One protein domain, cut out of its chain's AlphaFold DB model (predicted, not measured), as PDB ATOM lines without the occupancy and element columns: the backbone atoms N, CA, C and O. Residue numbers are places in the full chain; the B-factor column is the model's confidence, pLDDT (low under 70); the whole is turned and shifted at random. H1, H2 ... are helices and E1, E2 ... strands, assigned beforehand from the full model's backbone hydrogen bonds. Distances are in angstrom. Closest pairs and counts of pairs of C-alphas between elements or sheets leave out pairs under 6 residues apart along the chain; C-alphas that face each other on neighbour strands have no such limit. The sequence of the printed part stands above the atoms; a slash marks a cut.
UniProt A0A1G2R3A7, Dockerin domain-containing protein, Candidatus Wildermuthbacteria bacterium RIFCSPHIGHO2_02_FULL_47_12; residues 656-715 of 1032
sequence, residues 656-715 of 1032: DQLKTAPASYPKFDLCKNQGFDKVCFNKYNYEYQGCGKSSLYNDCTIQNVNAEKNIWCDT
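Overview. This is residues 656 to 715 of the 1032 residues of the protein "Dockerin domain-containing protein" of Candidatus Wildermuthbacteria bacterium RIFCSPHIGHO2_02_FULL_47_12 (UniProt A0A1G2R3A7). A small antiparallel sheet, order E2 - E1 - E3, has helix H2 packed along one face, while the long loop 693 to 709 lies on the side away from H2. Short H1 sits beyond H2's start. The 60 printed residues run H1, H2, E1, E2, E3; the class is mixed, with under half in named elements. The whole is compact, radius of gyration of the C-alphas 10.5 A, and only just flat, 28 by 26 by 14 A.

Along the chain. H1, residues 656 to 660, begins at C-alpha 656 (-30.024, 6.575, 7.018) and spans 6.4 A. H2 is 665 to 673, 13.0 A; E1 678 to 682, 13.7 A; E2 688 to 692, 12.3 A. E3, 710 to 714, 13.5 A, ends at C-alpha 714 (-35.045, -0.130, 11.017).

Arrangement. E1 pairs with E3 (N 679 to O 713, 2.8 A) and, as a hairpin, with E2 (N 680 to O 690, 2.8 A). H2 is on the sheet at a height of 8.9 A, over E1 and, only just, E2, with 3 C-alphas; it runs along the strands, 25 degrees to E1 on the local plane. Its closest C-alphas to E2 are Cys 671 and Cys 691, 5.5 A. H1 only grazes the sheet; it and H2 only just touch, with 3 pairs of C-alphas within 8 A, only at the corner, closest Lys 659 and Tyr 665, 5.0 A. O i to N i+4 pairs are within hydrogen-bond range throughout H1 and in 4 of 5 in H2.

Size, cuts and confidence. The farthest C-alphas, Pro 662 and Leu 696, are 28.3 A apart. The printed part has no cut; the link E2 to E3 is long. Residues 694 to 697 and 702 to 705 have pLDDT under 70.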
ATOM      1  N   ASP A 656     -29.752   6.083   8.373       81.56
ATOM      2  CA  ASP A 656     -30.024   6.575   7.018       81.56
ATOM      3  C   ASP A 656     -28.788   6.530   6.112       81.56
ATOM      4  O   ASP A 656     -28.887   6.166   4.937       81.56
ATOM      5  N   GLN A 657     -27.603   6.800   6.665       82.44
ATOM      6  CA  GLN A 657     -26.336   6.615   5.951       82.44
ATOM      7  C   GLN A 657     -26.074   5.130   5.656       82.44
ATOM      8  O   GLN A 657     -25.632   4.778   4.563       82.44
ATOM      9  N   LEU A 658     -26.410   4.236   6.592       85.31
ATOM     10  CA  LEU A 658     -26.296   2.785   6.399       85.31
ATOM     11  C   LEU A 658     -27.335   2.235   5.406       85.31
ATOM     12  O   LEU A 658     -27.031   1.295   4.668       85.31
ATOM     13  N   LYS A 659     -28.537   2.818   5.344       83.25
ATOM     14  CA  LYS A 659     -29.584   2.443   4.379       83.25
ATOM     15  C   LYS A 659     -29.234   2.827   2.947       83.25
ATOM     16  O   LYS A 659     -29.733   2.194   2.033       83.25
ATOM     17  N   THR A 660     -28.416   3.847   2.718       81.12
ATOM     18  CA  THR A 660     -28.098   4.305   1.352       81.12
ATOM     19  C   THR A 660     -26.720   3.857   0.864       81.12
ATOM     20  O   THR A 660     -26.457   3.880  -0.339       81.12
ATOM     21  N   ALA A 661     -25.845   3.390   1.759       79.62
ATOM     22  CA  ALA A 661     -24.511   2.928   1.397       79.62
ATOM     23  C   ALA A 661     -24.527   1.541   0.707       79.62
ATOM     24  O   ALA A 661     -25.084   0.584   1.255       79.62
ATOM     25  N   PRO A 662     -23.838   1.367  -0.442       82.81
ATOM     26  CA  PRO A 662     -23.799   0.095  -1.175       82.81
ATOM     27  C   PRO A 662     -23.280  -1.102  -0.363       82.81
ATOM     28  O   PRO A 662     -23.676  -2.237  -0.616       82.81
ATOM     29  N   ALA A 663     -22.401  -0.855   0.614       76.19
ATOM     30  CA  ALA A 663     -21.812  -1.891   1.461       76.19
ATOM     31  C   ALA A 663     -22.808  -2.494   2.476       76.19
ATOM     32  O   ALA A 663     -22.652  -3.650   2.869       76.19
ATOM     33  N   SER A 664     -23.837  -1.743   2.880       83.19
ATOM     34  CA  SER A 664     -24.778  -2.113   3.949       83.19
ATOM     35  C   SER A 664     -26.227  -2.266   3.473       83.19
ATOM     36  O   SER A 664     -26.935  -3.126   4.000       83.19
ATOM     37  N   TYR A 665     -26.662  -1.527   2.443       81.06
ATOM     38  CA  TYR A 665     -28.032  -1.557   1.905       81.06
ATOM     39  C   TYR A 665     -28.592  -2.977   1.650       81.06
ATOM     40  O   TYR A 665     -29.695  -3.259   2.123       81.06
ATOM     41  N   PRO A 666     -27.853  -3.935   1.044       88.50
ATOM     42  CA  PRO A 666     -28.390  -5.279   0.792       88.50
ATOM     43  C   PRO A 666     -28.801  -6.049   2.057       88.50
ATOM     44  O   PRO A 666     -29.580  -7.000   1.987       88.50
ATOM     45  N   LYS A 667     -28.266  -5.679   3.227       90.00
ATOM     46  CA  LYS A 667     -28.590  -6.336   4.499       90.00
ATOM     47  C   LYS A 667     -29.906  -5.839   5.095       90.00
ATOM     48  O   LYS A 667     -30.572  -6.621   5.767       90.00
ATOM     49  N   PHE A 668     -30.309  -4.601   4.800       87.06
ATOM     50  CA  PHE A 668     -31.638  -4.099   5.157       87.06
ATOM     51  C   PHE A 668     -32.719  -4.933   4.464       87.06
ATOM     52  O   PHE A 668     -33.601  -5.461   5.138       87.06
ATOM     53  N   ASP A 669     -32.584  -5.158   3.152       83.44
ATOM     54  CA  ASP A 669     -33.505  -5.999   2.377       83.44
ATOM     55  C   ASP A 669     -33.471  -7.472   2.824       83.44
ATOM     56  O   ASP A 669     -34.512  -8.126   2.896       83.44
ATOM     57  N   LEU A 670     -32.297  -8.001   3.185       87.00
ATOM     58  CA  LEU A 670     -32.158  -9.365   3.705       87.00
ATOM     59  C   LEU A 670     -32.922  -9.566   5.022       87.00
ATOM     60  O   LEU A 670     -33.722 -10.497   5.120       87.00
ATOM     61  N   CYS A 671     -32.715  -8.692   6.010       84.62
ATOM     62  CA  CYS A 671     -33.437  -8.760   7.280       84.62
ATOM     63  C   CYS A 671     -34.940  -8.533   7.074       84.62
ATOM     64  O   CYS A 671     -35.761  -9.265   7.633       84.62
ATOM     65  N   LYS A 672     -35.300  -7.590   6.192       82.19
ATOM     66  CA  LYS A 672     -36.689  -7.295   5.838       82.19
ATOM     67  C   LYS A 672     -37.415  -8.511   5.265       82.19
ATOM     68  O   LYS A 672     -38.488  -8.877   5.736       82.19
ATOM     69  N   ASN A 673     -36.812  -9.183   4.287       79.38
ATOM     70  CA  ASN A 673     -37.401 -10.353   3.629       79.38
ATOM     71  C   ASN A 673     -37.491 -11.580   4.549       79.38
ATOM     72  O   ASN A 673     -38.293 -12.477   4.304       79.38
ATOM     73  N   GLN A 674     -36.703 -11.611   5.625       79.12
ATOM     74  CA  GLN A 674     -36.767 -12.636   6.668       79.12
ATOM     75  C   GLN A 674     -37.752 -12.288   7.801       79.12
ATOM     76  O   GLN A 674     -37.884 -13.044   8.764       79.12
ATOM     77  N   GLY A 675     -38.481 -11.172   7.688       75.19
ATOM     78  CA  GLY A 675     -39.500 -10.762   8.654       75.19
ATOM     79  C   GLY A 675     -38.948 -10.095   9.917       75.19
ATOM     80  O   GLY A 675     -39.651 -10.060  10.929       75.19
ATOM     81  N   PHE A 676     -37.709  -9.597   9.885       82.31
ATOM     82  CA  PHE A 676     -37.072  -8.845  10.970       82.31
ATOM     83  C   PHE A 676     -37.217  -7.338  10.728       82.31
ATOM     84  O   PHE A 676     -36.808  -6.832   9.682       82.31
ATOM     85  N   ASP A 677     -37.790  -6.612  11.688       79.94
ATOM     86  CA  ASP A 677     -38.000  -5.159  11.600       79.94
ATOM     87  C   ASP A 677     -36.737  -4.348  11.943       79.94
ATOM     88  O   ASP A 677     -36.692  -3.147  11.678       79.94
ATOM     89  N   LYS A 678     -35.676  -5.000  12.444       87.94
ATOM     90  CA  LYS A 678     -34.408  -4.361  12.812       87.94
ATOM     91  C   LYS A 678     -33.176  -5.083  12.246       87.94
ATOM     92  O   LYS A 678     -33.170  -6.303  12.052       87.94
ATOM     93  N   VAL A 679     -32.115  -4.315  12.005       90.62
ATOM     94  CA  VAL A 679     -30.794  -4.758  11.537       90.62
ATOM     95  C   VAL A 679     -29.673  -4.092  12.346       90.62
ATOM     96  O   VAL A 679     -29.731  -2.899  12.623       90.62
ATOM     97  N   CYS A 680     -28.646  -4.853  12.725       91.50
ATOM     98  CA  CYS A 680     -27.501  -4.393  13.516       91.50
ATOM     99  C   CYS A 680     -26.261  -4.178  12.645       91.50
ATOM    100  O   CYS A 680     -25.888  -5.053  11.857       91.50
ATOM    101  N   PHE A 681     -25.571  -3.061  12.855       91.38
ATOM    102  CA  PHE A 681     -24.283  -2.752  12.233       91.38
ATOM    103  C   PHE A 681     -23.297  -2.197  13.247       91.38
ATOM    104  O   PHE A 681     -23.701  -1.574  14.220       91.38
ATOM    105  N   ASN A 682     -22.003  -2.330  12.981       87.62
ATOM    106  CA  ASN A 682     -20.993  -1.515  13.634       87.62
ATOM    107  C   ASN A 682     -21.028  -0.098  13.034       87.62
ATOM    108  O   ASN A 682     -20.867   0.106  11.826       87.62
ATOM    109  N   LYS A 683     -21.256   0.890  13.901       85.06
ATOM    110  CA  LYS A 683     -21.530   2.287  13.543       85.06
ATOM    111  C   LYS A 683     -20.304   3.052  13.046       85.06
ATOM    112  O   LYS A 683     -20.430   4.214  12.693       85.06
ATOM    113  N   TYR A 684     -19.129   2.429  12.997       83.00
ATOM    114  CA  TYR A 684     -17.897   3.077  12.543       83.00
ATOM    115  C   TYR A 684     -17.352   2.517  11.224       83.00
ATOM    116  O   TYR A 684     -16.528   3.174  10.593       83.00
ATOM    117  N   ASN A 685     -17.772   1.321  10.791       83.44
ATOM    118  CA  ASN A 685     -17.125   0.621   9.670       83.44
ATOM    119  C   ASN A 685     -18.077  -0.160   8.732       83.44
ATOM    120  O   ASN A 685     -17.588  -0.945   7.923       83.44
ATOM    121  N   TYR A 686     -19.399   0.053   8.802       84.75
ATOM    122  CA  TYR A 686     -20.421  -0.621   7.969       84.75
ATOM    123  C   TYR A 686     -20.546  -2.146   8.174       84.75
ATOM    124  O   TYR A 686     -21.269  -2.813   7.431       84.75
ATOM    125  N   GLU A 687     -19.864  -2.729   9.163       87.12
ATOM    126  CA  GLU A 687     -19.837  -4.178   9.370       87.12
ATOM    127  C   GLU A 687     -21.178  -4.690   9.915       87.12
ATOM    128  O   GLU A 687     -21.644  -4.243  10.961       87.12
ATOM    129  N   TYR A 688     -21.810  -5.629   9.209       89.38
ATOM    130  CA  TYR A 688     -23.101  -6.218   9.582       89.38
ATOM    131  C   TYR A 688     -22.968  -7.187  10.764       89.38
ATOM    132  O   TYR A 688     -22.139  -8.093  10.730       89.38
ATOM    133  N   GLN A 689     -23.826  -7.026  11.774       88.62
ATOM    134  CA  GLN A 689     -23.750  -7.749  13.049       88.62
ATOM    135  C   GLN A 689     -24.963  -8.666  13.313       88.62
ATOM    136  O   GLN A 689     -24.877  -9.530  14.180       88.62
ATOM    137  N   GLY A 690     -26.080  -8.531  12.578       87.31
ATOM    138  CA  GLY A 690     -27.252  -9.415  12.722       87.31
ATOM    139  C   GLY A 690     -28.601  -8.777  12.359       87.31
ATOM    140  O   GLY A 690     -28.668  -7.582  12.077       87.31
ATOM    141  N   CYS A 691     -29.679  -9.572  12.390       88.12
ATOM    142  CA  CYS A 691     -31.075  -9.117  12.281       88.12
ATOM    143  C   CYS A 691     -31.828  -9.441  13.578       88.12
ATOM    144  O   CYS A 691     -31.539 -10.459  14.204       88.12
ATOM    145  N   GLY A 692     -32.857  -8.665  13.923       80.81
ATOM    146  CA  GLY A 692     -33.726  -8.991  15.056       80.81
ATOM    147  C   GLY A 692     -35.117  -8.379  14.963       80.81
ATOM    148  O   GLY A 692     -35.429  -7.630  14.039       80.81
ATOM    149  N   LYS A 693     -35.979  -8.757  15.914       78.75
ATOM    150  CA  LYS A 693     -37.321  -8.183  16.056       78.75
ATOM    151  C   LYS A 693     -37.349  -7.212  17.230       78.75
ATOM    152  O   LYS A 693     -36.941  -7.584  18.327       78.75
ATOM    153  N   SER A 694     -37.901  -6.019  17.034       67.25
ATOM    154  CA  SER A 694     -38.081  -5.001  18.076       67.25
ATOM    155  C   SER A 694     -38.854  -5.520  19.297       67.25
ATOM    156  O   SER A 694     -38.616  -5.077  20.415       67.25
ATOM    157  N   SER A 695     -39.728  -6.513  19.098       64.19
ATOM    158  CA  SER A 695     -40.556  -7.136  20.135       64.19
ATOM    159  C   SER A 695     -39.882  -8.251  20.946       64.19
ATOM    160  O   SER A 695     -40.489  -8.734  21.900       64.19
ATOM    161  N   LEU A 696     -38.670  -8.695  20.585       57.34
ATOM    162  CA  LEU A 696     -38.068  -9.929  21.115       57.34
ATOM    163  C   LEU A 696     -36.626  -9.767  21.614       57.34
ATOM    164  O   LEU A 696     -35.858 -10.713  21.480       57.34
ATOM    165  N   TYR A 697     -36.304  -8.647  22.278       65.19
ATOM    166  CA  TYR A 697     -35.019  -8.398  22.968       65.19
ATOM    167  C   TYR A 697     -33.907  -7.802  22.069       65.19
ATOM    168  O   TYR A 697     -33.682  -8.267  20.958       65.19
ATOM    169  N   ASN A 698     -33.216  -6.750  22.544       70.19
ATOM    170  CA  ASN A 698     -32.168  -6.022  21.801       70.19
ATOM    171  C   ASN A 698     -30.764  -6.547  22.163       70.19
ATOM    172  O   ASN A 698     -30.097  -6.040  23.068       70.19
ATOM    173  N   ASP A 699     -30.314  -7.569  21.443       71.06
ATOM    174  CA  ASP A 699     -28.980  -8.165  21.570       71.06
ATOM    175  C   ASP A 699     -27.866  -7.340  20.896       71.06
ATOM    176  O   ASP A 699     -26.689  -7.568  21.156       71.06
ATOM    177  N   CYS A 700     -28.213  -6.343  20.080       78.88
ATOM    178  CA  CYS A 700     -27.261  -5.518  19.339       78.88
ATOM    179  C   CYS A 700     -26.573  -4.454  20.197       78.88
ATOM    180  O   CYS A 700     -25.360  -4.267  20.072       78.88
ATOM    181  N   THR A 701     -27.327  -3.770  21.066       76.94
ATOM    182  CA  THR A 701     -26.821  -2.619  21.836       76.94
ATOM    183  C   THR A 701     -26.923  -2.773  23.356       76.94
ATOM    184  O   THR A 701     -26.498  -1.861  24.058       76.94
ATOM    185  N   ILE A 702     -27.472  -3.877  23.891       66.12
ATOM    186  CA  ILE A 702     -27.672  -4.043  25.351       66.12
ATOM    187  C   ILE A 702     -26.909  -5.242  25.950       66.12
ATOM    188  O   ILE A 702     -26.434  -5.139  27.077       66.12
ATOM    189  N   GLN A 703     -26.732  -6.364  25.235       62.88
ATOM    190  CA  GLN A 703     -26.097  -7.589  25.780       62.88
ATOM    191  C   GLN A 703     -24.907  -8.128  24.970       62.88
ATOM    192  O   GLN A 703     -24.551  -9.302  25.062       62.88
ATOM    193  N   ASN A 704     -24.253  -7.270  24.193       68.31
ATOM    194  CA  ASN A 704     -23.103  -7.642  23.373       68.31
ATOM    195  C   ASN A 704     -21.821  -7.001  23.921       68.31
ATOM    196  O   ASN A 704     -21.808  -5.819  24.251       68.31
ATOM    197  N   VAL A 705     -20.716  -7.751  23.955       68.06
ATOM    198  CA  VAL A 705     -19.380  -7.233  24.313       68.06
ATOM    199  C   VAL A 705     -18.910  -6.087  23.401       68.06
ATOM    200  O   VAL A 705     -18.044  -5.312  23.789       68.06
ATOM    201  N   ASN A 706     -19.511  -5.948  22.215       72.38
ATOM    202  CA  ASN A 706     -19.283  -4.863  21.259       72.38
ATOM    203  C   ASN A 706     -20.454  -3.860  21.175       72.38
ATOM    204  O   ASN A 706     -20.487  -3.052  20.249       72.38
ATOM    205  N   ALA A 707     -21.408  -3.890  22.115       76.00
ATOM    206  CA  ALA A 707     -22.639  -3.088  22.089       76.00
ATOM    207  C   ALA A 707     -22.402  -1.586  21.869       76.00
ATOM    208  O   ALA A 707     -23.112  -0.952  21.093       76.00
ATOM    209  N   GLU A 708     -21.360  -1.021  22.481       78.06
ATOM    210  CA  GLU A 708     -21.017   0.401  22.350       78.06
ATOM    211  C   GLU A 708     -20.625   0.803  20.921       78.06
ATOM    212  O   GLU A 708     -20.755   1.969  20.539       78.06
ATOM    213  N   LYS A 709     -20.167  -0.155  20.108       80.88
ATOM    214  CA  LYS A 709     -19.742   0.053  18.719       80.88
ATOM    215  C   LYS A 709     -20.846  -0.238  17.710       80.88
ATOM    216  O   LYS A 709     -20.640   0.008  16.526       80.88
ATOM    217  N   ASN A 710     -22.004  -0.711  18.155       87.25
ATOM    218  CA  ASN A 710     -23.090  -1.118  17.278       87.25
ATOM    219  C   ASN A 710     -24.225  -0.082  17.228       87.25
ATOM    220  O   ASN A 710     -24.395   0.732  18.135       87.25
ATOM    221  N   ILE A 711     -25.000  -0.114  16.145       87.19
ATOM    222  CA  ILE A 711     -26.226   0.654  15.927       87.19
ATOM    223  C   ILE A 711     -27.321  -0.277  15.398       87.19
ATOM    224  O   ILE A 711     -27.065  -1.158  14.574       87.19
ATOM    225  N   TRP A 712     -28.539  -0.087  15.906       89.06
ATOM    226  CA  TRP A 712     -29.717  -0.902  15.622       89.06
ATOM    227  C   TRP A 712     -30.692  -0.103  14.756       89.06
ATOM    228  O   TRP A 712     -31.259   0.887  15.209       89.06
ATOM    229  N   CYS A 713     -30.853  -0.511  13.503       86.69
ATOM    230  CA  CYS A 713     -31.528   0.256  12.465       86.69
ATOM    231  C   CYS A 713     -32.799  -0.420  11.965       86.69
ATOM    232  O   CYS A 713     -32.847  -1.636  11.820       86.69
ATOM    233  N   ASP A 714     -33.816   0.370  11.631       80.19
ATOM    234  CA  ASP A 714     -35.045  -0.130  11.017       80.19
ATOM    235  C   ASP A 714     -34.829  -0.647   9.599       80.19
ATOM    236  O   ASP A 714     -34.261   0.042   8.750       80.19
ATOM    237  N   THR A 715     -35.366  -1.830   9.307       80.06
ATOM    238  CA  THR A 715     -35.316  -2.433   7.963       80.06
ATOM    239  C   THR A 715     -36.345  -1.830   7.001       80.06
ATOM    240  O   THR A 715     -36.408  -2.203   5.830       80.06
TER     241      THR A 715